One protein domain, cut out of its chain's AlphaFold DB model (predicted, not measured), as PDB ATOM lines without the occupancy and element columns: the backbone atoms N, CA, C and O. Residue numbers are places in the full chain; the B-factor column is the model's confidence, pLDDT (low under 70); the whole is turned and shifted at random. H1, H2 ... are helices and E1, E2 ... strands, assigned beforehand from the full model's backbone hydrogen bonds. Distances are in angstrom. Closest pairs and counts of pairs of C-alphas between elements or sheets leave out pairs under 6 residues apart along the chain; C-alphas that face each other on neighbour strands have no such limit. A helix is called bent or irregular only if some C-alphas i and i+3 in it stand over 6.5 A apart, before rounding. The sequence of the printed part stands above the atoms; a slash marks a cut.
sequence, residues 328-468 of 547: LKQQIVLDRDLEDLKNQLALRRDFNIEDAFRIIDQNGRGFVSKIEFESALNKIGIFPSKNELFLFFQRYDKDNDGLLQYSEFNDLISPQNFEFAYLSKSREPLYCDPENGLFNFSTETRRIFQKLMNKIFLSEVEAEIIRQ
ATOM      1  N   LEU A 328      -6.523 -27.800  11.187       97.12
ATOM      2  CA  LEU A 328      -7.881 -27.487  10.720       97.12
ATOM      3  C   LEU A 328      -8.854 -28.647  10.995       97.12
ATOM      4  O   LEU A 328      -9.953 -28.429  11.502       97.12
ATOM      5  N   LYS A 329      -8.432 -29.894  10.743       96.19
ATOM      6  CA  LYS A 329      -9.213 -31.096  11.073       96.19
ATOM      7  C   LYS A 329      -9.457 -31.245  12.577       96.19
ATOM      8  O   LYS A 329     -10.550 -31.645  12.965       96.19
ATOM      9  N   GLN A 330      -8.464 -30.952  13.419       96.19
ATOM     10  CA  GLN A 330      -8.646 -30.956  14.873       96.19
ATOM     11  C   GLN A 330      -9.653 -29.876  15.286       96.19
ATOM     12  O   GLN A 330     -10.607 -30.200  15.983       96.19
ATOM     13  N   GLN A 331      -9.519 -28.647  14.778       97.38
ATOM     14  CA  GLN A 331     -10.445 -27.546  15.058       97.38
ATOM     15  C   GLN A 331     -11.898 -27.872  14.667       97.38
ATOM     16  O   GLN A 331     -12.805 -27.634  15.459       97.38
ATOM     17  N   ILE A 332     -12.122 -28.498  13.505       96.06
ATOM     18  CA  ILE A 332     -13.454 -28.971  13.083       96.06
ATOM     19  C   ILE A 332     -14.061 -29.953  14.098       96.06
ATOM     20  O   ILE A 332     -15.255 -29.880  14.378       96.06
ATOM     21  N   VAL A 333     -13.266 -30.861  14.677       94.00
ATOM     22  CA  VAL A 333     -13.759 -31.793  15.710       94.00
ATOM     23  C   VAL A 333     -14.134 -31.050  16.996       94.00
ATOM     24  O   VAL A 333     -15.166 -31.362  17.585       94.00
ATOM     25  N   LEU A 334     -13.352 -30.043  17.401       95.12
ATOM     26  CA  LEU A 334     -13.668 -29.210  18.568       95.12
ATOM     27  C   LEU A 334     -14.998 -28.463  18.394       95.12
ATOM     28  O   LEU A 334     -15.849 -28.493  19.284       95.12
ATOM     29  N   ASP A 335     -15.191 -27.841  17.231       95.19
ATOM     30  CA  ASP A 335     -16.403 -27.080  16.931       95.19
ATOM     31  C   ASP A 335     -17.630 -27.981  16.737       95.19
ATOM     32  O   ASP A 335     -18.724 -27.620  17.173       95.19
ATOM     33  N   ARG A 336     -17.462 -29.191  16.188       92.38
ATOM     34  CA  ARG A 336     -18.545 -30.183  16.111       92.38
ATOM     35  C   ARG A 336     -18.961 -30.698  17.491       92.38
ATOM     36  O   ARG A 336     -20.156 -30.757  17.759       92.38
ATOM     37  N   ASP A 337     -18.014 -31.010  18.384       92.44
ATOM     38  CA  ASP A 337     -18.330 -31.415  19.767       92.44
ATOM     39  C   ASP A 337     -19.163 -30.341  20.500       92.44
ATOM     40  O   ASP A 337     -20.021 -30.664  21.327       92.44
ATOM     41  N   LEU A 338     -18.886 -29.058  20.230       95.94
ATOM     42  CA  LEU A 338     -19.655 -27.931  20.760       95.94
ATOM     43  C   LEU A 338     -21.047 -27.852  20.135       95.94
ATOM     44  O   LEU A 338     -22.032 -27.742  20.863       95.94
ATOM     45  N   GLU A 339     -21.140 -27.929  18.809       95.06
ATOM     46  CA  GLU A 339     -22.405 -27.865  18.076       95.06
ATOM     47  C   GLU A 339     -23.345 -29.017  18.471       95.06
ATOM     48  O   GLU A 339     -24.511 -28.780  18.781       95.06
ATOM     49  N   ASP A 340     -22.835 -30.244  18.615       89.19
ATOM     50  CA  ASP A 340     -23.598 -31.393  19.117       89.19
ATOM     51  C   ASP A 340     -24.180 -31.137  20.518       89.19
ATOM     52  O   ASP A 340     -25.305 -31.558  20.811       89.19
ATOM     53  N   LEU A 341     -23.444 -30.445  21.396       94.94
ATOM     54  CA  LEU A 341     -23.910 -30.084  22.740       94.94
ATOM     55  C   LEU A 341     -24.928 -28.938  22.727       94.94
ATOM     56  O   LEU A 341     -25.899 -28.997  23.484       94.94
ATOM     57  N   LYS A 342     -24.760 -27.945  21.847       95.81
ATOM     58  CA  LYS A 342     -25.770 -26.905  21.592       95.81
ATOM     59  C   LYS A 342     -27.076 -27.519  21.093       95.81
ATOM     60  O   LYS A 342     -28.140 -27.178  21.601       95.81
ATOM     61  N   ASN A 343     -26.998 -28.475  20.171       89.00
ATOM     62  CA  ASN A 343     -28.148 -29.174  19.597       89.00
ATOM     63  C   ASN A 343     -28.869 -30.030  20.652       89.00
ATOM     64  O   ASN A 343     -30.087 -29.927  20.811       89.00
ATOM     65  N   GLN A 344     -28.118 -30.801  21.452       84.44
ATOM     66  CA  GLN A 344     -28.652 -31.538  22.609       84.44
ATOM     67  C   GLN A 344     -29.365 -30.616  23.608       84.44
ATOM     68  O   GLN A 344     -30.427 -30.975  24.116       84.44
ATOM     69  N   LEU A 345     -28.804 -29.435  23.883       92.19
ATOM     70  CA  LEU A 345     -29.381 -28.458  24.804       92.19
ATOM     71  C   LEU A 345     -30.635 -27.787  24.217       92.19
ATOM     72  O   LEU A 345     -31.664 -27.715  24.880       92.19
ATOM     73  N   ALA A 346     -30.595 -27.388  22.947       88.56
ATOM     74  CA  ALA A 346     -31.728 -26.814  22.229       88.56
ATOM     75  C   ALA A 346     -32.913 -27.786  22.090       88.56
ATOM     76  O   ALA A 346     -34.063 -27.345  22.071       88.56
ATOM     77  N   LEU A 347     -32.683 -29.102  22.067       83.56
ATOM     78  CA  LEU A 347     -33.745 -30.118  22.082       83.56
ATOM     79  C   LEU A 347     -34.490 -30.229  23.429       83.56
ATOM     80  O   LEU A 347     -35.625 -30.718  23.463       83.56
ATOM     81  N   ARG A 348     -33.908 -29.756  24.540       84.50
ATOM     82  CA  ARG A 348     -34.533 -29.793  25.874       84.50
ATOM     83  C   ARG A 348     -35.736 -28.851  25.938       84.50
ATOM     84  O   ARG A 348     -35.578 -27.643  25.805       84.50
ATOM     85  N   ARG A 349     -36.947 -29.385  26.156       75.44
ATOM     86  CA  ARG A 349     -38.206 -28.599  26.155       75.44
ATOM     87  C   ARG A 349     -38.207 -27.445  27.168       75.44
ATOM     88  O   ARG A 349     -38.861 -26.441  26.925       75.44
ATOM     89  N   ASP A 350     -37.495 -27.623  28.274       81.00
ATOM     90  CA  ASP A 350     -37.334 -26.699  29.398       81.00
ATOM     91  C   ASP A 350     -36.184 -25.689  29.226       81.00
ATOM     92  O   ASP A 350     -36.037 -24.801  30.055       81.00
ATOM     93  N   PHE A 351     -35.371 -25.796  28.169       87.94
ATOM     94  CA  PHE A 351     -34.258 -24.880  27.920       87.94
ATOM     95  C   PHE A 351     -34.658 -23.692  27.040       87.94
ATOM     96  O   PHE A 351     -35.182 -23.884  25.941       87.94
ATOM     97  N   ASN A 352     -34.291 -22.481  27.450       87.44
ATOM     98  CA  ASN A 352     -34.215 -21.297  26.595       87.44
ATOM     99  C   ASN A 352     -32.944 -20.495  26.942       87.44
ATOM    100  O   ASN A 352     -32.373 -20.660  28.022       87.44
ATOM    101  N   ILE A 353     -32.483 -19.653  26.014       91.56
ATOM    102  CA  ILE A 353     -31.204 -18.929  26.149       91.56
ATOM    103  C   ILE A 353     -31.288 -17.792  27.184       91.56
ATOM    104  O   ILE A 353     -30.289 -17.491  27.837       91.56
ATOM    105  N   GLU A 354     -32.462 -17.187  27.381       89.31
ATOM    106  CA  GLU A 354     -32.630 -16.044  28.284       89.31
ATOM    107  C   GLU A 354     -32.512 -16.461  29.757       89.31
ATOM    108  O   GLU A 354     -31.694 -15.906  30.490       89.31
ATOM    109  N   ASP A 355     -33.225 -17.509  30.182       87.69
ATOM    110  CA  ASP A 355     -33.062 -18.078  31.527       87.69
ATOM    111  C   ASP A 355     -31.655 -18.656  31.734       87.69
ATOM    112  O   ASP A 355     -31.087 -18.528  32.819       87.69
ATOM    113  N   ALA A 356     -31.044 -19.217  30.685       89.81
ATOM    114  CA  ALA A 356     -29.663 -19.688  30.745       89.81
ATOM    115  C   ALA A 356     -28.653 -18.555  30.994       89.81
ATOM    116  O   ALA A 356     -27.634 -18.784  31.647       89.81
ATOM    117  N   PHE A 357     -28.943 -17.336  30.523       91.25
ATOM    118  CA  PHE A 357     -28.146 -16.149  30.826       91.25
ATOM    119  C   PHE A 357     -28.414 -15.619  32.239       91.25
ATOM    120  O   PHE A 357     -27.460 -15.277  32.930       91.25
ATOM    121  N   ARG A 358     -29.666 -15.613  32.722       87.06
ATOM    122  CA  ARG A 358     -30.033 -15.140  34.081       87.06
ATOM    123  C   ARG A 358     -29.352 -15.914  35.215       87.06
ATOM    124  O   ARG A 358     -29.073 -15.347  36.265       87.06
ATOM    125  N   ILE A 359     -29.028 -17.190  34.994       84.94
ATOM    126  CA  ILE A 359     -28.189 -18.000  35.903       84.94
ATOM    127  C   ILE A 359     -26.834 -17.321  36.178       84.94
ATOM    128  O   ILE A 359     -26.246 -17.496  37.249       84.94
ATOM    129  N   ILE A 360     -26.345 -16.556  35.202       87.38
ATOM    130  CA  ILE A 360     -25.050 -15.883  35.180       87.38
ATOM    131  C   ILE A 360     -25.217 -14.392  35.517       87.38
ATOM    132  O   ILE A 360     -24.579 -13.900  36.447       87.38
ATOM    133  N   ASP A 361     -26.123 -13.690  34.830       89.50
ATOM    134  CA  ASP A 361     -26.519 -12.305  35.116       89.50
ATOM    135  C   ASP A 361     -27.540 -12.227  36.259       89.50
ATOM    136  O   ASP A 361     -28.700 -11.849  36.098       89.50
ATOM    137  N   GLN A 362     -27.064 -12.565  37.454       80.94
ATOM    138  CA  GLN A 362     -27.843 -12.548  38.697       80.94
ATOM    139  C   GLN A 362     -28.255 -11.123  39.121       80.94
ATOM    140  O   GLN A 362     -29.090 -10.962  40.006       80.94
ATOM    141  N   ASN A 363     -27.687 -10.095  38.477       83.31
ATOM    142  CA  ASN A 363     -28.004  -8.683  38.686       83.31
ATOM    143  C   ASN A 363     -29.006  -8.132  37.645       83.31
ATOM    144  O   ASN A 363     -29.437  -6.988  37.783       83.31
ATOM    145  N   GLY A 364     -29.367  -8.909  36.614       85.00
ATOM    146  CA  GLY A 364     -30.357  -8.544  35.594       85.00
ATOM    147  C   GLY A 364     -30.002  -7.311  34.756       85.00
ATOM    148  O   GLY A 364     -30.899  -6.556  34.380       85.00
ATOM    149  N   ARG A 365     -28.713  -7.059  34.492       88.50
ATOM    150  CA  ARG A 365     -28.244  -5.857  33.773       88.50
ATOM    151  C   ARG A 365     -28.175  -6.009  32.250       88.50
ATOM    152  O   ARG A 365     -27.970  -5.016  31.559       88.50
ATOM    153  N   GLY A 366     -28.275  -7.232  31.729       90.19
ATOM    154  CA  GLY A 366     -27.992  -7.584  30.333       90.19
ATOM    155  C   GLY A 366     -26.511  -7.873  30.040       90.19
ATOM    156  O   GLY A 366     -26.180  -8.205  28.901       90.19
ATOM    157  N   PHE A 367     -25.628  -7.762  31.040       93.56
ATOM    158  CA  PHE A 367     -24.180  -7.959  30.904       93.56
ATOM    159  C   PHE A 367     -23.513  -8.360  32.228       93.56
ATOM    160  O   PHE A 367     -23.873  -7.865  33.304       93.56
ATOM    161  N   VAL A 368     -22.468  -9.185  32.151       94.94
ATOM    162  CA  VAL A 368     -21.680  -9.640  33.313       94.94
ATOM    163  C   VAL A 368     -20.196  -9.359  33.137       94.94
ATOM    164  O   VAL A 368     -19.620  -9.659  32.098       94.94
ATOM    165  N   SER A 369     -19.545  -8.810  34.162       94.94
ATOM    166  CA  SER A 369     -18.085  -8.695  34.167       94.94
ATOM    167  C   SER A 369     -17.429 -10.059  34.377       94.94
ATOM    168  O   SER A 369     -18.016 -10.974  34.960       94.94
ATOM    169  N   LYS A 370     -16.157 -10.181  33.992       94.75
ATOM    170  CA  LYS A 370     -15.347 -11.393  34.193       94.75
ATOM    171  C   LYS A 370     -15.375 -11.973  35.618       94.75
ATOM    172  O   LYS A 370     -15.344 -13.191  35.772       94.75
ATOM    173  N   ILE A 371     -15.461 -11.125  36.648       93.31
ATOM    174  CA  ILE A 371     -15.509 -11.544  38.062       93.31
ATOM    175  C   ILE A 371     -16.898 -12.088  38.433       93.31
ATOM    176  O   ILE A 371     -17.009 -13.084  39.146       93.31
ATOM    177  N   GLU A 372     -17.966 -11.463  37.934       93.62
ATOM    178  CA  GLU A 372     -19.341 -11.942  38.131       93.62
ATOM    179  C   GLU A 372     -19.570 -13.260  37.380       93.62
ATOM    180  O   GLU A 372     -20.155 -14.186  37.937       93.62
ATOM    181  N   PHE A 373     -19.014 -13.380  36.172       94.62
ATOM    182  CA  PHE A 373     -19.010 -14.599  35.364       94.62
ATOM    183  C   PHE A 373     -18.309 -15.764  36.083       94.62
ATOM    184  O   PHE A 373     -18.901 -16.829  36.248       94.62
ATOM    185  N   GLU A 374     -17.087 -15.554  36.594       94.88
ATOM    186  CA  GLU A 374     -16.359 -16.533  37.420       94.88
ATOM    187  C   GLU A 374     -17.166 -16.929  38.672       94.88
ATOM    188  O   GLU A 374     -17.329 -18.114  38.966       94.88
ATOM    189  N   SER A 375     -17.743 -15.953  39.379       92.06
ATOM    190  CA  SER A 375     -18.570 -16.182  40.573       92.06
ATOM    191  C   SER A 375     -19.824 -17.021  40.282       92.06
ATOM    192  O   SER A 375     -20.112 -17.979  41.004       92.06
ATOM    193  N   ALA A 376     -20.555 -16.716  39.208       90.44
ATOM    194  CA  ALA A 376     -21.760 -17.447  38.835       90.44
ATOM    195  C   ALA A 376     -21.459 -18.866  38.325       90.44
ATOM    196  O   ALA A 376     -22.161 -19.807  38.695       90.44
ATOM    197  N   LEU A 377     -20.380 -19.046  37.556       92.12
ATOM    198  CA  LEU A 377     -19.899 -20.368  37.144       92.12
ATOM    199  C   LEU A 377     -19.558 -21.249  38.354       92.12
ATOM    200  O   LEU A 377     -20.033 -22.386  38.441       92.12
ATOM    201  N   ASN A 378     -18.841 -20.696  39.338       91.50
ATOM    202  CA  ASN A 378     -18.508 -21.399  40.577       91.50
ATOM    203  C   ASN A 378     -19.774 -21.830  41.349       91.50
ATOM    204  O   ASN A 378     -19.836 -22.957  41.843       91.50
ATOM    205  N   LYS A 379     -20.818 -20.982  41.402       87.06
ATOM    206  CA  LYS A 379     -22.123 -21.326  42.013       87.06
ATOM    207  C   LYS A 379     -22.824 -22.501  41.319       87.06
ATOM    208  O   LYS A 379     -23.511 -23.266  41.991       87.06
ATOM    209  N   ILE A 380     -22.636 -22.677  40.008       84.81
ATOM    210  CA  ILE A 380     -23.193 -23.810  39.244       84.81
ATOM    211  C   ILE A 380     -22.228 -25.001  39.104       84.81
ATOM    212  O   ILE A 380     -22.484 -25.912  38.314       84.81
ATOM    213  N   GLY A 381     -21.145 -25.029  39.889       88.12
ATOM    214  CA  GLY A 381     -20.202 -26.149  39.961       88.12
ATOM    215  C   GLY A 381     -19.174 -26.203  38.826       88.12
ATOM    216  O   GLY A 381     -18.653 -27.279  38.534       88.12
ATOM    217  N   ILE A 382     -18.901 -25.074  38.170       91.44
ATOM    218  CA  ILE A 382     -17.934 -24.943  37.074       91.44
ATOM    219  C   ILE A 382     -16.808 -24.026  37.546       91.44
ATOM    220  O   ILE A 382     -17.048 -22.861  37.836       91.44
ATOM    221  N   PHE A 383     -15.583 -24.550  37.614       93.62
ATOM    222  CA  PHE A 383     -14.440 -23.879  38.246       93.62
ATOM    223  C   PHE A 383     -13.316 -23.621  37.223       93.62
ATOM    224  O   PHE A 383     -12.305 -24.327  37.239       93.62
ATOM    225  N   PRO A 384     -13.489 -22.670  36.283       93.62
ATOM    226  CA  PRO A 384     -12.510 -22.418  35.231       93.62
ATOM    227  C   PRO A 384     -11.259 -21.735  35.798       93.62
ATOM    228  O   PRO A 384     -11.335 -20.853  36.654       93.62
ATOM    229  N   SER A 385     -10.080 -22.093  35.295       94.44
ATOM    230  CA  SER A 385      -8.846 -21.398  35.660       94.44
ATOM    231  C   SER A 385      -8.801 -19.977  35.089       94.44
ATOM    232  O   SER A 385      -9.422 -19.653  34.073       94.44
ATOM    233  N   LYS A 386      -7.944 -19.127  35.667       93.19
ATOM    234  CA  LYS A 386      -7.673 -17.773  35.146       93.19
ATOM    235  C   LYS A 386      -7.198 -17.760  33.685       93.19
ATOM    236  O   LYS A 386      -7.393 -16.760  33.001       93.19
ATOM    237  N   ASN A 387      -6.597 -18.855  33.206       93.00
ATOM    238  CA  ASN A 387      -6.190 -19.022  31.809       93.00
ATOM    239  C   ASN A 387      -7.391 -19.338  30.905       93.00
ATOM    240  O   ASN A 387      -7.500 -18.772  29.824       93.00
ATOM    241  N   GLU A 388      -8.294 -20.218  31.337       95.19
ATOM    242  CA  GLU A 388      -9.541 -20.524  30.617       95.19
ATOM    243  C   GLU A 388     -10.453 -19.293  30.549       95.19
ATOM    244  O   GLU A 388     -10.905 -18.930  29.470       95.19
ATOM    245  N   LEU A 389     -10.614 -18.565  31.658       95.56
ATOM    246  CA  LEU A 389     -11.316 -17.275  31.698       95.56
ATOM    247  C   LEU A 389     -10.625 -16.173  30.877       95.56
ATOM    248  O   LEU A 389     -11.258 -15.189  30.509       95.56
ATOM    249  N   PHE A 390      -9.317 -16.260  30.626       95.12
ATOM    250  CA  PHE A 390      -8.618 -15.328  29.735       95.12
ATOM    251  C   PHE A 390      -8.913 -15.639  28.266       95.12
ATOM    252  O   PHE A 390      -9.417 -14.766  27.565       95.12
ATOM    253  N   LEU A 391      -8.696 -16.888  27.848       95.75
ATOM    254  CA  LEU A 391      -8.946 -17.333  26.477       95.75
ATOM    255  C   LEU A 391     -10.429 -17.234  26.085       95.75
ATOM    256  O   LEU A 391     -10.729 -16.847  24.961       95.75
ATOM    257  N   PHE A 392     -11.352 -17.520  27.012       96.44
ATOM    258  CA  PHE A 392     -12.795 -17.381  26.795       96.44
ATOM    259  C   PHE A 392     -13.182 -15.950  26.409       96.44
ATOM    260  O   PHE A 392     -13.761 -15.748  25.345       96.44
ATOM    261  N   PHE A 393     -12.832 -14.952  27.234       95.75
ATOM    262  CA  PHE A 393     -13.175 -13.560  26.931       95.75
ATOM    263  C   PHE A 393     -12.517 -13.145  25.609       95.75
ATOM    264  O   PHE A 393     -13.215 -12.770  24.682       95.75
ATOM    265  N   GLN A 394     -11.221 -13.408  25.428       93.81
ATOM    266  CA  GLN A 394     -10.486 -13.105  24.189       93.81
ATOM    267  C   GLN A 394     -11.029 -13.788  22.906       93.81
ATOM    268  O   GLN A 394     -10.594 -13.454  21.798       93.81
ATOM    269  N   ARG A 395     -11.951 -14.756  23.028       92.69
ATOM    270  CA  ARG A 395     -12.640 -15.423  21.912       92.69
ATOM    271  C   ARG A 395     -14.076 -14.924  21.690       92.69
ATOM    272  O   ARG A 395     -14.504 -14.920  20.531       92.69
ATOM    273  N   TYR A 396     -14.800 -14.567  22.755       94.12
ATOM    274  CA  TYR A 396     -16.255 -14.336  22.738       94.12
ATOM    275  C   TYR A 396     -16.701 -12.908  23.088       94.12
ATOM    276  O   TYR A 396     -17.787 -12.532  22.661       94.12
ATOM    277  N   ASP A 397     -15.866 -12.135  23.784       94.88
ATOM    278  CA  ASP A 397     -15.980 -10.676  23.915       94.88
ATOM    279  C   ASP A 397     -15.657 -10.064  22.533       94.88
ATOM    280  O   ASP A 397     -14.538 -10.187  22.015       94.88
ATOM    281  N   LYS A 398     -16.684  -9.534  21.860       89.81
ATOM    282  CA  LYS A 398     -16.638  -9.064  20.468       89.81
ATOM    283  C   LYS A 398     -16.168  -7.616  20.377       89.81
ATOM    284  O   LYS A 398     -15.407  -7.305  19.457       89.81
ATOM    285  N   ASP A 399     -16.600  -6.740  21.284       91.50
ATOM    286  CA  ASP A 399     -16.231  -5.315  21.277       91.50
ATOM    287  C   ASP A 399     -15.016  -4.975  22.164       91.50
ATOM    288  O   ASP A 399     -14.377  -3.943  21.948       91.50
ATOM    289  N   ASN A 400     -14.570  -5.930  22.989       92.50
ATOM    290  CA  ASN A 400     -13.402  -5.885  23.874       92.50
ATOM    291  C   ASN A 400     -13.586  -4.938  25.078       92.50
ATOM    292  O   ASN A 400     -12.603  -4.368  25.566       92.50
ATOM    293  N   ASP A 401     -14.821  -4.776  25.573       94.31
ATOM    294  CA  ASP A 401     -15.127  -3.986  26.775       94.31
ATOM    295  C   ASP A 401     -14.799  -4.703  28.109       94.31
ATOM    296  O   ASP A 401     -14.686  -4.052  29.157       94.31
ATOM    297  N   GLY A 402     -14.547  -6.021  28.087       93.44
ATOM    298  CA  GLY A 402     -14.223  -6.843  29.261       93.44
ATOM    299  C   GLY A 402     -15.440  -7.387  30.025       93.44
ATOM    300  O   GLY A 402     -15.287  -7.968  31.114       93.44
ATOM    301  N   LEU A 403     -16.634  -7.197  29.476       95.56
ATOM    302  CA  LEU A 403     -17.909  -7.752  29.908       95.56
ATOM    303  C   LEU A 403     -18.307  -8.901  28.960       95.56
ATOM    304  O   LEU A 403     -17.616  -9.224  27.999       95.56
ATOM    305  N   LEU A 404     -19.387  -9.601  29.296       96.44
ATOM    306  CA  LEU A 404     -20.069 -10.522  28.393       96.44
ATOM    307  C   LEU A 404     -21.531 -10.091  28.323       96.44
ATOM    308  O   LEU A 404     -22.259 -10.171  29.320       96.44
ATOM    309  N   GLN A 405     -21.939  -9.610  27.159       96.06
ATOM    310  CA  GLN A 405     -23.277  -9.104  26.880       96.06
ATOM    311  C   GLN A 405     -24.226 -10.260  26.511       96.06
ATOM    312  O   GLN A 405     -23.806 -11.316  26.025       96.06
ATOM    313  N   TYR A 406     -25.539 -10.073  26.700       94.62
ATOM    314  CA  TYR A 406     -26.533 -11.097  26.336       94.62
ATOM    315  C   TYR A 406     -26.465 -11.506  24.853       94.62
ATOM    316  O   TYR A 406     -26.644 -12.678  24.530       94.62
ATOM    317  N   SER A 407     -26.170 -10.564  23.954       94.31
ATOM    318  CA  SER A 407     -25.936 -10.787  22.518       94.31
ATOM    319  C   SER A 407     -24.852 -11.841  22.261       94.31
ATOM    320  O   SER A 407     -25.066 -12.796  21.510       94.31
ATOM    321  N   GLU A 408     -23.714 -11.695  22.929       95.50
ATOM    322  CA  GLU A 408     -22.530 -12.544  22.797       95.50
ATOM    323  C   GLU A 408     -22.742 -13.912  23.441       95.50
ATOM    324  O   GLU A 408     -22.391 -14.934  22.854       95.50
ATOM    325  N   PHE A 409     -23.398 -13.959  24.606       95.44
ATOM    326  CA  PHE A 409     -23.816 -15.218  25.218       95.44
ATOM    327  C   PHE A 409     -24.860 -15.956  24.361       95.44
ATOM    328  O   PHE A 409     -24.805 -17.179  24.217       95.44
ATOM    329  N   ASN A 410     -25.784 -15.230  23.724       94.19
ATOM    330  CA  ASN A 410     -26.701 -15.802  22.745       94.19
ATOM    331  C   ASN A 410     -25.944 -16.386  21.543       94.19
ATOM    332  O   ASN A 410     -26.302 -17.475  21.108       94.19
ATOM    333  N   ASP A 411     -24.912 -15.723  21.020       92.25
ATOM    334  CA  ASP A 411     -24.108 -16.245  19.903       92.25
ATOM    335  C   ASP A 411     -23.234 -17.440  20.324       92.25
ATOM    336  O   ASP A 411     -23.057 -18.401  19.568       92.25
ATOM    337  N   LEU A 412     -22.730 -17.411  21.561       93.94
ATOM    338  CA  LEU A 412     -21.989 -18.497  22.189       93.94
ATOM    339  C   LEU A 412     -22.838 -19.766  22.299       93.94
ATOM    340  O   LEU A 412     -22.349 -20.841  21.958       93.94
ATOM    341  N   ILE A 413     -24.086 -19.655  22.766       94.06
ATOM    342  CA  ILE A 413     -24.948 -20.799  23.104       94.06
ATOM    343  C   ILE A 413     -25.908 -21.190  21.968       94.06
ATOM    344  O   ILE A 413     -26.272 -22.362  21.873       94.06
ATOM    345  N   SER A 414     -26.277 -20.269  21.067       93.06
ATOM    346  CA  SER A 414     -27.122 -20.584  19.903       93.06
ATOM    347  C   SER A 414     -26.473 -21.663  19.027       93.06
ATOM    348  O   SER A 414     -25.306 -21.510  18.645       93.06
ATOM    349  N   PRO A 415     -27.221 -22.709  18.641       92.06
ATOM    350  CA  PRO A 415     -26.899 -23.538  17.485       92.06
ATOM    351  C   PRO A 415     -26.700 -22.716  16.205       92.06
ATOM    352  O   PRO A 415     -27.299 -21.654  16.026       92.06
ATOM    353  N   GLN A 416     -25.899 -23.245  15.287       87.56
ATOM    354  CA  GLN A 416     -25.778 -22.787  13.903       87.56
ATOM    355  C   GLN A 416     -26.865 -23.388  13.005       87.56
ATOM    356  O   GLN A 416     -27.270 -22.769  12.019       87.56
ATOM    357  N   ASN A 417     -27.352 -24.591  13.330       84.50
ATOM    358  CA  ASN A 417     -28.508 -25.162  12.645       84.50
ATOM    359  C   ASN A 417     -29.762 -24.333  12.979       84.50
ATOM    360  O   ASN A 417     -30.141 -24.190  14.143       84.50
ATOM    361  N   PHE A 418     -30.415 -23.817  11.936       80.00
ATOM    362  CA  PHE A 418     -31.587 -22.949  12.037       80.00
ATOM    363  C   PHE A 418     -32.741 -23.564  12.847       80.00
ATOM    364  O   PHE A 418     -33.407 -22.839  13.581       80.00
ATOM    365  N   GLU A 419     -32.977 -24.877  12.759       73.00
ATOM    366  CA  GLU A 419     -34.062 -25.532  13.497       73.00
ATOM    367  C   GLU A 419     -33.787 -25.538  15.004       73.00
ATOM    368  O   GLU A 419     -34.626 -25.099  15.791       73.00
ATOM    369  N   PHE A 420     -32.592 -25.966  15.417       79.88
ATOM    370  CA  PHE A 420     -32.210 -25.974  16.827       79.88
ATOM    371  C   PHE A 420     -32.123 -24.541  17.385       79.88
ATOM    372  O   PHE A 420     -32.618 -24.280  18.483       79.88
ATOM    373  N   ALA A 421     -31.605 -23.586  16.604       78.12
ATOM    374  CA  ALA A 421     -31.582 -22.169  16.966       78.12
ATOM    375  C   ALA A 421     -32.995 -21.579  17.132       78.12
ATOM    376  O   ALA A 421     -33.243 -20.837  18.087       78.12
ATOM    377  N   TYR A 422     -33.935 -21.947  16.254       74.69
ATOM    378  CA  TYR A 422     -35.346 -21.582  16.376       74.69
ATOM    379  C   TYR A 422     -35.964 -22.203  17.635       74.69
ATOM    380  O   TYR A 422     -36.550 -21.483  18.437       74.69
ATOM    381  N   LEU A 423     -35.764 -23.504  17.876       71.44
ATOM    382  CA  LEU A 423     -36.294 -24.215  19.046       71.44
ATOM    383  C   LEU A 423     -35.841 -23.607  20.383       71.44
ATOM    384  O   LEU A 423     -36.636 -23.567  21.318       71.44
ATOM    385  N   SER A 424     -34.601 -23.117  20.481       76.88
ATOM    386  CA  SER A 424     -34.094 -22.439  21.686       76.88
ATOM    387  C   SER A 424     -34.590 -20.996  21.869       76.88
ATOM    388  O   SER A 424     -34.483 -20.464  22.974       76.88
ATOM    389  N   LYS A 425     -35.116 -20.370  20.806       76.81
ATOM    390  CA  LYS A 425     -35.598 -18.973  20.778       76.81
ATOM    391  C   LYS A 425     -37.126 -18.859  20.751       76.81
ATOM    392  O   LYS A 425     -37.664 -17.827  21.128       76.81
ATOM    393  N   SER A 426     -37.839 -19.910  20.345       73.31
ATOM    394  CA  SER A 426     -39.306 -19.954  20.258       73.31
ATOM    395  C   SER A 426     -39.984 -20.413  21.560       73.31
ATOM    396  O   SER A 426     -41.089 -20.958  21.514       73.31
ATOM    397  N   ARG A 427     -39.300 -20.300  22.702       79.50
ATOM    398  CA  ARG A 427     -39.781 -20.714  24.026       79.50
ATOM    399  C   ARG A 427     -39.841 -19.495  24.928       79.50
ATOM    400  O   ARG A 427     -38.875 -18.743  24.995       79.50
ATOM    401  N   GLU A 428     -40.960 -19.332  25.615       73.69
ATOM    402  CA  GLU A 428     -41.132 -18.269  26.602       73.69
ATOM    403  C   GLU A 428     -40.213 -18.528  27.814       73.69
ATOM    404  O   GLU A 428     -40.127 -19.679  28.262       73.69
ATOM    405  N   PRO A 429     -39.523 -17.504  28.353       75.31
ATOM    406  CA  PRO A 429     -38.748 -17.648  29.579       75.31
ATOM    407  C   PRO A 429     -39.654 -17.968  30.773       75.31
ATOM    408  O   PRO A 429     -40.736 -17.397  30.933       75.31
ATOM    409  N   LEU A 430     -39.195 -18.851  31.653       65.50
ATOM    410  CA  LEU A 430     -39.883 -19.249  32.875       65.50
ATOM    411  C   LEU A 430     -39.304 -18.441  34.040       65.50
ATOM    412  O   LEU A 430     -38.349 -18.855  34.692       65.50
ATOM    413  N   TYR A 431     -39.914 -17.274  34.286       59.78
ATOM    414  CA  TYR A 431     -39.548 -16.258  35.291       59.78
ATOM    415  C   TYR A 431     -39.724 -16.720  36.762       59.78
ATOM    416  O   TYR A 431     -40.289 -16.005  37.590       59.78
ATOM    417  N   CYS A 432     -39.254 -17.917  37.109       50.91
ATOM    418  CA  CYS A 432     -39.203 -18.410  38.479       50.91
ATOM    419  C   CYS A 432     -37.877 -17.998  39.139       50.91
ATOM    420  O   CYS A 432     -36.815 -18.300  38.607       50.91
ATOM    421  N   ASP A 433     -37.977 -17.314  40.281       56.25
ATOM    422  CA  ASP A 433     -36.918 -16.985  41.254       56.25
ATOM    423  C   ASP A 433     -35.454 -16.899  40.735       56.25
ATOM    424  O   ASP A 433     -34.767 -17.924  40.630       56.25
ATOM    425  N   PRO A 434     -34.921 -15.679  40.506       52.03
ATOM    426  CA  PRO A 434     -33.528 -15.466  40.114       52.03
ATOM    427  C   PRO A 434     -32.481 -16.079  41.058       52.03
ATOM    428  O   PRO A 434     -31.425 -16.491  40.576       52.03
ATOM    429  N   GLU A 435     -32.747 -16.198  42.366       55.81
ATOM    430  CA  GLU A 435     -31.785 -16.806  43.305       55.81
ATOM    431  C   GLU A 435     -31.600 -18.311  43.050       55.81
ATOM    432  O   GLU A 435     -30.551 -18.878  43.368       55.81
ATOM    433  N   ASN A 436     -32.587 -18.952  42.415       58.69
ATOM    434  CA  ASN A 436     -32.627 -20.385  42.141       58.69
ATOM    435  C   ASN A 436     -32.645 -20.731  40.640       58.69
ATOM    436  O   ASN A 436     -32.866 -21.892  40.299       58.69
ATOM    437  N   GLY A 437     -32.354 -19.789  39.734       56.25
ATOM    438  CA  GLY A 437     -32.600 -19.927  38.286       56.25
ATOM    439  C   GLY A 437     -32.102 -21.220  37.611       56.25
ATOM    440  O   GLY A 437     -32.769 -21.742  36.720       56.25
ATOM    441  N   LEU A 438     -30.987 -21.818  38.060       59.44
ATOM    442  CA  LEU A 438     -30.516 -23.107  37.523       59.44
ATOM    443  C   LEU A 438     -31.512 -24.250  37.812       59.44
ATOM    444  O   LEU A 438     -31.657 -25.148  36.987       59.44
ATOM    445  N   PHE A 439     -32.199 -24.237  38.959       63.34
ATOM    446  CA  PHE A 439     -33.174 -25.260  39.365       63.34
ATOM    447  C   PHE A 439     -34.457 -25.264  38.520       63.34
ATOM    448  O   PHE A 439     -35.151 -26.281  38.520       63.34
ATOM    449  N   ASN A 440     -34.740 -24.194  37.767       71.56
ATOM    450  CA  ASN A 440     -35.844 -24.157  36.798       71.56
ATOM    451  C   ASN A 440     -35.629 -25.176  35.667       71.56
ATOM    452  O   ASN A 440     -36.585 -25.734  35.127       71.56
ATOM    453  N   PHE A 441     -34.366 -25.460  35.334       82.69
ATOM    454  CA  PHE A 441     -34.001 -26.507  34.392       82.69
ATOM    455  C   PHE A 441     -34.013 -27.888  35.062       82.69
ATOM    456  O   PHE A 441     -33.441 -28.117  36.135       82.69
ATOM    457  N   SER A 442     -34.598 -28.864  34.369       84.44
ATOM    458  CA  SER A 442     -34.543 -30.269  34.768       84.44
ATOM    459  C   SER A 442     -33.092 -30.742  34.925       84.44
ATOM    460  O   SER A 442     -32.173 -30.237  34.280       84.44
ATOM    461  N   THR A 443     -32.855 -31.728  35.793       85.56
ATOM    462  CA  THR A 443     -31.497 -32.216  36.119       85.56
ATOM    463  C   THR A 443     -30.686 -32.622  34.884       85.56
ATOM    464  O   THR A 443     -29.481 -32.394  34.851       85.56
ATOM    465  N   GLU A 444     -31.338 -33.141  33.841       85.12
ATOM    466  CA  GLU A 444     -30.682 -33.468  32.572       85.12
ATOM    467  C   GLU A 444     -30.307 -32.216  31.759       85.12
ATOM    468  O   GLU A 444     -29.189 -32.121  31.259       85.12
ATOM    469  N   THR A 445     -31.185 -31.213  31.690       89.06
ATOM    470  CA  THR A 445     -30.892 -29.921  31.045       89.06
ATOM    471  C   THR A 445     -29.749 -29.193  31.750       89.06
ATOM    472  O   THR A 445     -28.822 -28.729  31.087       89.06
ATOM    473  N   ARG A 446     -29.738 -29.189  33.093       89.12
ATOM    474  CA  ARG A 446     -28.610 -28.689  33.902       89.12
ATOM    475  C   ARG A 446     -27.305 -29.409  33.562       89.12
ATOM    476  O   ARG A 446     -26.301 -28.754  33.301       89.12
ATOM    477  N   ARG A 447     -27.331 -30.745  33.503       90.56
ATOM    478  CA  ARG A 447     -26.166 -31.586  33.184       90.56
ATOM    479  C   ARG A 447     -25.615 -31.309  31.781       90.56
ATOM    480  O   ARG A 447     -24.397 -31.268  31.605       90.56
ATOM    481  N   ILE A 448     -26.483 -31.105  30.788       92.31
ATOM    482  CA  ILE A 448     -26.077 -30.758  29.417       92.31
ATOM    483  C   ILE A 448     -25.512 -29.333  29.365       92.31
ATOM    484  O   ILE A 448     -24.442 -29.146  28.790       92.31
ATOM    485  N   PHE A 449     -26.150 -28.351  30.013       93.56
ATOM    486  CA  PHE A 449     -25.643 -26.975  30.090       93.56
ATOM    487  C   PHE A 449     -24.265 -26.912  30.766       93.56
ATOM    488  O   PHE A 449     -23.332 -26.333  30.216       93.56
ATOM    489  N   GLN A 450     -24.089 -27.600  31.899       93.06
ATOM    490  CA  GLN A 450     -22.790 -27.733  32.563       93.06
ATOM    491  C   GLN A 450     -21.744 -28.394  31.654       93.06
ATOM    492  O   GLN A 450     -20.603 -27.935  31.602       93.06
ATOM    493  N   LYS A 451     -22.111 -29.445  30.907       94.94
ATOM    494  CA  LYS A 451     -21.207 -30.105  29.951       94.94
ATOM    495  C   LYS A 451     -20.816 -29.176  28.794       94.94
ATOM    496  O   LYS A 451     -19.642 -29.156  28.431       94.94
ATOM    497  N   LEU A 452     -21.758 -28.401  28.248       96.50
ATOM    498  CA  LEU A 452     -21.507 -27.402  27.204       96.50
ATOM    499  C   LEU A 452     -20.555 -26.311  27.706       96.50
ATOM    500  O   LEU A 452     -19.508 -26.109  27.101       96.50
ATOM    501  N   MET A 453     -20.855 -25.677  28.844       95.44
ATOM    502  CA  MET A 453     -20.016 -24.616  29.415       95.44
ATOM    503  C   MET A 453     -18.590 -25.096  29.724       95.44
ATOM    504  O   MET A 453     -17.633 -24.403  29.389       95.44
ATOM    505  N   ASN A 454     -18.413 -26.306  30.269       95.25
ATOM    506  CA  ASN A 454     -17.075 -26.888  30.444       95.25
ATOM    507  C   ASN A 454     -16.374 -27.159  29.097       95.25
ATOM    508  O   ASN A 454     -15.202 -26.819  28.941       95.25
ATOM    509  N   LYS A 455     -17.067 -27.737  28.101       96.62
ATOM    510  CA  LYS A 455     -16.466 -28.011  26.782       96.62
ATOM    511  C   LYS A 455     -16.127 -26.728  26.017       96.62
ATOM    512  O   LYS A 455     -15.161 -26.757  25.270       96.62
ATOM    513  N   ILE A 456     -16.826 -25.611  26.235       96.88
ATOM    514  CA  ILE A 456     -16.467 -24.294  25.675       96.88
ATOM    515  C   ILE A 456     -15.066 -23.866  26.143       96.88
ATOM    516  O   ILE A 456     -14.213 -23.564  25.309       96.88
ATOM    517  N   PHE A 457     -14.790 -23.908  27.453       96.00
ATOM    518  CA  PHE A 457     -13.459 -23.582  27.981       96.00
ATOM    519  C   PHE A 457     -12.380 -24.544  27.471       96.00
ATOM    520  O   PHE A 457     -11.345 -24.102  26.971       96.00
ATOM    521  N   LEU A 458     -12.640 -25.855  27.546       94.88
ATOM    522  CA  LEU A 458     -11.703 -26.883  27.085       94.88
ATOM    523  C   LEU A 458     -11.414 -26.761  25.583       94.88
ATOM    524  O   LEU A 458     -10.261 -26.844  25.179       94.88
ATOM    525  N   SER A 459     -12.433 -26.490  24.764       95.69
ATOM    526  CA  SER A 459     -12.300 -26.301  23.317       95.69
ATOM    527  C   SER A 459     -11.415 -25.112  22.962       95.69
ATOM    528  O   SER A 459     -10.676 -25.192  21.987       95.69
ATOM    529  N   GLU A 460     -11.474 -24.006  23.705       96.25
ATOM    530  CA  GLU A 460     -10.640 -22.838  23.405       96.25
ATOM    531  C   GLU A 460      -9.208 -22.998  23.958       96.25
ATOM    532  O   GLU A 460      -8.256 -22.495  23.362       96.25
ATOM    533  N   VAL A 461      -9.014 -23.790  25.023       95.62
ATOM    534  CA  VAL A 461      -7.681 -24.268  25.443       95.62
ATOM    535  C   VAL A 461      -7.080 -25.233  24.414       95.62
ATOM    536  O   VAL A 461      -5.899 -25.118  24.093       95.62
ATOM    537  N   GLU A 462      -7.868 -26.163  23.875       95.75
ATOM    538  CA  GLU A 462      -7.443 -27.107  22.835       95.75
ATOM    539  C   GLU A 462      -7.131 -26.373  21.514       95.75
ATOM    540  O   GLU A 462      -6.096 -26.643  20.900       95.75
ATOM    541  N   ALA A 463      -7.931 -25.368  21.133       96.00
ATOM    542  CA  ALA A 463      -7.642 -24.466  20.015       96.00
ATOM    543  C   ALA A 463      -6.340 -23.674  20.231       96.00
ATOM    544  O   ALA A 463      -5.489 -23.616  19.344       96.00
ATOM    545  N   GLU A 464      -6.124 -23.115  21.424       96.19
ATOM    546  CA  GLU A 464      -4.881 -22.413  21.758       96.19
ATOM    547  C   GLU A 464      -3.651 -23.336  21.706       96.19
ATOM    548  O   GLU A 464      -2.606 -22.936  21.193       96.19
ATOM    549  N   ILE A 465      -3.767 -24.591  22.149       94.75
ATOM    550  CA  ILE A 465      -2.700 -25.593  21.997       94.75
ATOM    551  C   ILE A 465      -2.392 -25.841  20.513       94.75
ATOM    552  O   ILE A 465      -1.220 -25.926  20.149       94.75
ATOM    553  N   ILE A 466      -3.406 -25.901  19.644       95.38
ATOM    554  CA  ILE A 466      -3.220 -26.038  18.190       95.38
ATOM    555  C   ILE A 466      -2.492 -24.809  17.612       95.38
ATOM    556  O   ILE A 466      -1.511 -24.974  16.880       95.38
ATOM    557  N   ARG A 467      -2.890 -23.581  17.989       95.62
ATOM    558  CA  ARG A 467      -2.194 -22.338  17.588       95.62
ATOM    559  C   ARG A 467      -0.727 -22.352  18.024       95.62
ATOM    560  O   ARG A 467       0.153 -22.032  17.223       95.62
ATOM    561  N   GLN A 468      -0.437 -22.748  19.265       94.75
ATOM    562  CA  GLN A 468       0.937 -22.843  19.770       94.75
ATOM    563  C   GLN A 468       1.741 -23.925  19.029       94.75
ATOM    564  O   GLN A 468       2.862 -23.660  18.596       94.75
TER     565      GLN A 468
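This is residues 328 to 468 of the 547 residues of an uncharacterized protein of Ichthyophthirius multifiliis (strain G5) (UniProt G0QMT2). Two long helices, H1 and H8, lie side by side and run opposite ways, and over one side of this pair sits a cluster of short helices, H2 to H5, with a tiny two-stranded sheet, E1 and E2, on the cluster's far side. H4 crosses H8, H5 runs from the sheet toward the long pair, H6 packs on the last residues of H1, and H7 packs on H2. The printed part has 141 residues with eight named helices and two named strands in the order H1 H2 E1 H3 H4 E2 H5 H6 H7 H8; the sheet, order E1 - E2, is antiparallel and the class is mostly helix. The whole is compact, with a radius of gyration of the C-alphas of 14.5 A and spans of 44 by 32 by 27 A.

The strands are E1, residues 367 to 369, and E2, residues 403 to 405. H3, residues 370 to 379, spans 14.3 A, and H5 holds residues 406 to 413. H4, residues 388 to 396, spans 12.1 A. H8, residues 443 to 468, spans 37.5 A and ends with C-alpha 468 at (0.937, -22.843, 19.770). H1, residues 328 to 346, spans 26.5 A from C-alpha 328 at (-7.881, -27.487, 10.720). H2 is residues 353 to 358, H6 residues 418 to 425 and H7 residues 434 to 440. H7 is irregular: C-alphas 435 and 438 are 8.6 A apart.

E1 and E2 are antiparallel neighbours at 161 degrees, with N 368 and O 404 3.0 A apart and N 404 and O 368 2.8 A apart, both within hydrogen-bond range. H3 and H4 only just touch, with 3 pairs of C-alphas within 8 A, the closest those of Lys 370 and Leu 389 at 7.6 A. H4 touches residues 456 to 461 of H8 alone, about perpendicular at 87 degrees; the closest C-alphas, of Glu 388 and Phe 457, are 5.6 A apart. H8 touches H1 at a shallow tilt of 15 degrees, opposite ways, closest at the C-alphas of Leu 334 and Ser 459, 5.7 A. H5 touches H2 at a steep tilt of 59 degrees, closest at the C-alphas of Ile 353 and Asn 410, 6.5 A. H2 touches H7, closest at the C-alphas of Arg 358 and Gly 437, 6.9 A. Residues 343 to 346 of H1 alone touch H6, closest at the C-alphas of Ala 346 and Ser 424, 5.0 A. Every O i to N i+4 pair is within hydrogen-bond range in H1, H2, H3, H5, H6 and H8; H4 has 4 of 5, and H7 has 0 of 3 with 2 of 4 O i to N i+3 pairs.

The farthest C-alphas, of Cys 432 and Gln 468, are 44.5 A apart. The printed part has no cut, and no link is long. Mean pLDDT of the printed part is 88.1; residues 430 to 439 are under 70.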